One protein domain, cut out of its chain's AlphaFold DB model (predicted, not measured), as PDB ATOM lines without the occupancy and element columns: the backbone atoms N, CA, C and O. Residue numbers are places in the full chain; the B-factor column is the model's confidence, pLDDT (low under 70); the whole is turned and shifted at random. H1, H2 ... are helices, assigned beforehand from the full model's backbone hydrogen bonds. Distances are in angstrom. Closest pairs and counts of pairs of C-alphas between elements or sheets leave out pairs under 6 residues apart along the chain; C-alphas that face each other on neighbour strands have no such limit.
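What this domain is: This is residues 295 to 340 of the 498 residues of the protein "uncharacterized protein LOC107224815" of Neodiprion lecontei (UniProt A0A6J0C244). One long helix, H1, makes the length of the model, and the short helix H2 folds back beside its last part after a loop. The first part of H1, residues 295 to 312, sticks out free. The printed part has 46 residues with two named helices, H1 then H2, and no named strand, an all-helix class. It is only just extended, close to loose, with a radius of gyration of the C-alphas of 14.2 A and spans of 46 by 17 by 11 A.

How they stand to each other: H1, residues 295 to 323, touches H2, residues 331 to 340, with residues 317 to 321 alone. Their closest C-alphas, those of Ala 321 and Cys 333, are 5.9 A apart. The two run opposite ways at a steep tilt of 50 degrees. In H1 and H2 every O i to N i+4 pair is within hydrogen-bond range.

Where its parts are: H1 begins at C-alpha 295 (7.261, -44.368, 53.954) and measures 41.6 A from first to last C-alpha. H2 measures 13.9 A and ends at C-alpha 340 (4.511, -46.570, 23.087).

The domain as a whole: The C-alphas farthest apart, those of Glu 295 and Arg 325, are 46.3 A apart. The link from H1 to H2 is short, with 7 residues, and the printed part has no cut. Mean pLDDT of the printed part is 75.7; residues 321, 326 to 329 and 335 to 340 are under 70.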
ATOM      1  N   GLU A 295       7.916 -43.310  54.735       79.50
ATOM      2  CA  GLU A 295       7.261 -44.368  53.954       79.50
ATOM      3  C   GLU A 295       6.670 -43.811  52.652       79.50
ATOM      4  O   GLU A 295       6.898 -44.372  51.583       79.50
ATOM      5  N   GLY A 296       5.982 -42.665  52.708       79.25
ATOM      6  CA  GLY A 296       5.480 -41.960  51.526       79.25
ATOM      7  C   GLY A 296       6.603 -41.477  50.602       79.25
ATOM      8  O   GLY A 296       6.524 -41.648  49.389       79.25
ATOM      9  N   VAL A 297       7.696 -40.941  51.155       81.06
ATOM     10  CA  VAL A 297       8.906 -40.568  50.405       81.06
ATOM     11  C   VAL A 297       9.607 -41.803  49.836       81.06
ATOM     12  O   VAL A 297      10.121 -41.731  48.721       81.06
ATOM     13  N   ALA A 298       9.610 -42.940  50.533       79.88
ATOM     14  CA  ALA A 298      10.162 -44.198  50.038       79.88
ATOM     15  C   ALA A 298       9.314 -44.780  48.895       79.88
ATOM     16  O   ALA A 298       9.879 -45.186  47.878       79.88
ATOM     17  N   ALA A 299       7.983 -44.739  49.007       80.12
ATOM     18  CA  ALA A 299       7.055 -45.112  47.941       80.12
ATOM     19  C   ALA A 299       7.251 -44.220  46.704       80.12
ATOM     20  O   ALA A 299       7.571 -44.729  45.630       80.12
ATOM     21  N   LEU A 300       7.221 -42.893  46.873       82.62
ATOM     22  CA  LEU A 300       7.517 -41.924  45.809       82.62
ATOM     23  C   LEU A 300       8.930 -42.100  45.228       82.62
ATOM     24  O   LEU A 300       9.143 -41.897  44.035       82.62
ATOM     25  N   SER A 301       9.916 -42.504  46.035       82.44
ATOM     26  CA  SER A 301      11.278 -42.787  45.565       82.44
ATOM     27  C   SER A 301      11.360 -44.079  44.755       82.44
ATOM     28  O   SER A 301      12.127 -44.131  43.787       82.44
ATOM     29  N   HIS A 302      10.571 -45.095  45.112       82.19
ATOM     30  CA  HIS A 302      10.433 -46.337  44.359       82.19
ATOM     31  C   HIS A 302       9.709 -46.092  43.029       82.19
ATOM     32  O   HIS A 302      10.234 -46.466  41.982       82.19
ATOM     33  N   GLU A 303       8.589 -45.366  43.037       84.12
ATOM     34  CA  GLU A 303       7.885 -44.910  41.831       84.12
ATOM     35  C   GLU A 303       8.787 -44.045  40.942       84.12
ATOM     36  O   GLU A 303       8.909 -44.278  39.741       84.12
ATOM     37  N   ALA A 304       9.537 -43.101  41.513       83.75
ATOM     38  CA  ALA A 304      10.517 -42.332  40.756       83.75
ATOM     39  C   ALA A 304      11.658 -43.217  40.214       83.75
ATOM     40  O   ALA A 304      12.231 -42.911  39.168       83.75
ATOM     41  N   ALA A 305      12.024 -44.314  40.882       82.44
ATOM     42  CA  ALA A 305      13.015 -45.264  40.379       82.44
ATOM     43  C   ALA A 305      12.471 -46.127  39.231       82.44
ATOM     44  O   ALA A 305      13.174 -46.285  38.228       82.44
ATOM     45  N   THR A 306      11.230 -46.618  39.318       83.19
ATOM     46  CA  THR A 306      10.573 -47.370  38.238       83.19
ATOM     47  C   THR A 306      10.287 -46.472  37.034       83.19
ATOM     48  O   THR A 306      10.629 -46.851  35.914       83.19
ATOM     49  N   LEU A 307       9.820 -45.235  37.240       85.19
ATOM     50  CA  LEU A 307       9.667 -44.226  36.183       85.19
ATOM     51  C   LEU A 307      11.012 -43.865  35.533       85.19
ATOM     52  O   LEU A 307      11.107 -43.817  34.308       85.19
ATOM     53  N   ARG A 308      12.094 -43.686  36.309       84.19
ATOM     54  CA  ARG A 308      13.450 -43.505  35.745       84.19
ATOM     55  C   ARG A 308      13.914 -44.734  34.957       84.19
ATOM     56  O   ARG A 308      14.594 -44.572  33.946       84.19
ATOM     57  N   HIS A 309      13.576 -45.950  35.390       83.38
ATOM     58  CA  HIS A 309      13.904 -47.184  34.670       83.38
ATOM     59  C   HIS A 309      13.130 -47.275  33.344       83.38
ATOM     60  O   HIS A 309      13.745 -47.474  32.295       83.38
ATOM     61  N   ALA A 310      11.821 -47.009  33.362       81.44
ATOM     62  CA  ALA A 310      10.985 -46.900  32.170       81.44
ATOM     63  C   ALA A 310      11.500 -45.817  31.206       81.44
ATOM     64  O   ALA A 310      11.654 -46.078  30.017       81.44
ATOM     65  N   ALA A 311      11.887 -44.640  31.711       81.00
ATOM     66  CA  ALA A 311      12.475 -43.564  30.912       81.00
ATOM     67  C   ALA A 311      13.825 -43.948  30.269       81.00
ATOM     68  O   ALA A 311      14.116 -43.523  29.150       81.00
ATOM     69  N   ARG A 312      14.655 -44.771  30.931       81.44
ATOM     70  CA  ARG A 312      15.881 -45.325  30.319       81.44
ATOM     71  C   ARG A 312      15.555 -46.320  29.208       81.44
ATOM     72  O   ARG A 312      16.158 -46.224  28.145       81.44
ATOM     73  N   HIS A 313      14.593 -47.223  29.420       79.69
ATOM     74  CA  HIS A 313      14.131 -48.156  28.383       79.69
ATOM     75  C   HIS A 313      13.507 -47.432  27.192       79.69
ATOM     76  O   HIS A 313      13.825 -47.765  26.057       79.69
ATOM     77  N   LEU A 314      12.710 -46.388  27.430       77.06
ATOM     78  CA  LEU A 314      12.180 -45.492  26.399       77.06
ATOM     79  C   LEU A 314      13.303 -44.835  25.586       77.06
ATOM     80  O   LEU A 314      13.289 -44.902  24.360       77.06
ATOM     81  N   ARG A 315      14.318 -44.259  26.246       77.25
ATOM     82  CA  ARG A 315      15.486 -43.673  25.561       77.25
ATOM     83  C   ARG A 315      16.268 -44.719  24.763       77.25
ATOM     84  O   ARG A 315      16.634 -44.453  23.623       77.25
ATOM     85  N   ALA A 316      16.483 -45.914  25.314       78.62
ATOM     86  CA  ALA A 316      17.150 -47.013  24.616       78.62
ATOM     87  C   ALA A 316      16.338 -47.508  23.403       78.62
ATOM     88  O   ALA A 316      16.903 -47.718  22.331       78.62
ATOM     89  N   ALA A 317      15.016 -47.626  23.535       72.62
ATOM     90  CA  ALA A 317      14.106 -47.991  22.454       72.62
ATOM     91  C   ALA A 317      14.053 -46.914  21.358       72.62
ATOM     92  O   ALA A 317      14.074 -47.256  20.177       72.62
ATOM     93  N   ALA A 318      14.059 -45.629  21.724       73.31
ATOM     94  CA  ALA A 318      14.117 -44.510  20.785       73.31
ATOM     95  C   ALA A 318      15.449 -44.475  20.012       73.31
ATOM     96  O   ALA A 318      15.440 -44.368  18.785       73.31
ATOM     97  N   LEU A 319      16.587 -44.649  20.696       76.44
ATOM     98  CA  LEU A 319      17.912 -44.754  20.064       76.44
ATOM     99  C   LEU A 319      18.034 -46.002  19.172       76.44
ATOM    100  O   LEU A 319      18.588 -45.942  18.074       76.44
ATOM    101  N   HIS A 320      17.473 -47.136  19.596       76.94
ATOM    102  CA  HIS A 320      17.410 -48.331  18.758       76.94
ATOM    103  C   HIS A 320      16.525 -48.102  17.525       76.94
ATOM    104  O   HIS A 320      16.889 -48.496  16.416       76.94
ATOM    105  N   ALA A 321      15.380 -47.432  17.688       69.69
ATOM    106  CA  ALA A 321      14.502 -47.085  16.583       69.69
ATOM    107  C   ALA A 321      15.213 -46.182  15.569       69.69
ATOM    108  O   ALA A 321      15.134 -46.475  14.378       69.69
ATOM    109  N   THR A 322      15.944 -45.143  15.995       72.12
ATOM    110  CA  THR A 322      16.676 -44.268  15.063       72.12
ATOM    111  C   THR A 322      17.768 -45.020  14.294       72.12
ATOM    112  O   THR A 322      17.823 -44.881  13.070       72.12
ATOM    113  N   ALA A 323      18.549 -45.880  14.959       70.06
ATOM    114  CA  ALA A 323      19.682 -46.599  14.361       70.06
ATOM    115  C   ALA A 323      19.328 -47.879  13.562       70.06
ATOM    116  O   ALA A 323      20.115 -48.323  12.720       70.06
ATOM    117  N   CYS A 324      18.171 -48.512  13.793       77.12
ATOM    118  CA  CYS A 324      17.852 -49.816  13.197       77.12
ATOM    119  C   CYS A 324      17.471 -49.732  11.703       77.12
ATOM    120  O   CYS A 324      16.417 -49.214  11.330       77.12
ATOM    121  N   ARG A 325      18.285 -50.349  10.831       70.00
ATOM    122  CA  ARG A 325      18.058 -50.410   9.368       70.00
ATOM    123  C   ARG A 325      16.940 -51.377   8.920       70.00
ATOM    124  O   ARG A 325      16.590 -51.389   7.746       70.00
ATOM    125  N   ARG A 326      16.359 -52.192   9.818       69.31
ATOM    126  CA  ARG A 326      15.304 -53.195   9.505       69.31
ATOM    127  C   ARG A 326      14.017 -53.006  10.333       69.31
ATOM    128  O   ARG A 326      13.397 -53.982  10.758       69.31
ATOM    129  N   ARG A 327      13.582 -51.753  10.535       65.25
ATOM    130  CA  ARG A 327      12.468 -51.369  11.441       65.25
ATOM    131  C   ARG A 327      11.178 -52.197  11.318       65.25
ATOM    132  O   ARG A 327      10.530 -52.434  12.327       65.25
ATOM    133  N   ARG A 328      10.804 -52.662  10.115       67.56
ATOM    134  CA  ARG A 328       9.560 -53.433   9.879       67.56
ATOM    135  C   ARG A 328       9.613 -54.915  10.301       67.56
ATOM    136  O   ARG A 328       8.578 -55.568  10.257       67.56
ATOM    137  N   ARG A 329      10.783 -55.463  10.660       67.44
ATOM    138  CA  ARG A 329      10.943 -56.876  11.085       67.44
ATOM    139  C   ARG A 329      11.739 -57.058  12.384       67.44
ATOM    140  O   ARG A 329      11.935 -58.185  12.819       67.44
ATOM    141  N   CYS A 330      12.224 -55.978  12.999       78.00
ATOM    142  CA  CYS A 330      12.923 -56.057  14.279       78.00
ATOM    143  C   CYS A 330      11.913 -56.149  15.433       78.00
ATOM    144  O   CYS A 330      11.086 -55.252  15.594       78.00
ATOM    145  N   SER A 331      12.013 -57.198  16.254       75.06
ATOM    146  CA  SER A 331      11.150 -57.421  17.423       75.06
ATOM    147  C   SER A 331      11.154 -56.239  18.397       75.06
ATOM    148  O   SER A 331      10.093 -55.849  18.872       75.06
ATOM    149  N   VAL A 332      12.311 -55.606  18.622       71.19
ATOM    150  CA  VAL A 332      12.451 -54.427  19.495       71.19
ATOM    151  C   VAL A 332      11.720 -53.206  18.922       71.19
ATOM    152  O   VAL A 332      11.034 -52.505  19.661       71.19
ATOM    153  N   CYS A 333      11.791 -52.966  17.606       72.56
ATOM    154  CA  CYS A 333      11.043 -51.877  16.962       72.56
ATOM    155  C   CYS A 333       9.526 -52.125  16.954       72.56
ATOM    156  O   CYS A 333       8.754 -51.181  17.112       72.56
ATOM    157  N   VAL A 334       9.095 -53.379  16.767       71.94
ATOM    158  CA  VAL A 334       7.674 -53.760  16.815       71.94
ATOM    159  C   VAL A 334       7.129 -53.636  18.238       71.94
ATOM    160  O   VAL A 334       6.051 -53.077  18.413       71.94
ATOM    161  N   TYR A 335       7.887 -54.079  19.247       68.81
ATOM    162  CA  TYR A 335       7.553 -53.889  20.659       68.81
ATOM    163  C   TYR A 335       7.451 -52.400  21.001       68.81
ATOM    164  O   TYR A 335       6.381 -51.947  21.382       68.81
ATOM    165  N   ALA A 336       8.492 -51.603  20.737       67.81
ATOM    166  CA  ALA A 336       8.479 -50.167  21.023       67.81
ATOM    167  C   ALA A 336       7.297 -49.431  20.364       67.81
ATOM    168  O   ALA A 336       6.666 -48.594  21.003       67.81
ATOM    169  N   LYS A 337       6.943 -49.778  19.116       67.19
ATOM    170  CA  LYS A 337       5.781 -49.190  18.436       67.19
ATOM    171  C   LYS A 337       4.438 -49.645  19.027       67.19
ATOM    172  O   LYS A 337       3.480 -48.892  18.958       67.19
ATOM    173  N   ARG A 338       4.353 -50.852  19.594       67.94
ATOM    174  CA  ARG A 338       3.122 -51.403  20.193       67.94
ATOM    175  C   ARG A 338       2.937 -51.018  21.663       67.94
ATOM    176  O   ARG A 338       1.814 -51.007  22.139       67.94
ATOM    177  N   THR A 339       4.023 -50.728  22.377       64.75
ATOM    178  CA  THR A 339       4.004 -50.338  23.797       64.75
ATOM    179  C   THR A 339       3.957 -48.818  23.985       64.75
ATOM    180  O   THR A 339       3.514 -48.359  25.030       64.75
ATOM    181  N   PHE A 340       4.404 -48.035  22.991       59.81
ATOM    182  CA  PHE A 340       4.511 -46.570  23.087       59.81
ATOM    183  C   PHE A 340       3.968 -45.813  21.861       59.81
ATOM    184  O   PHE A 340       4.214 -44.618  21.727       59.81
TER     185      PHE A 340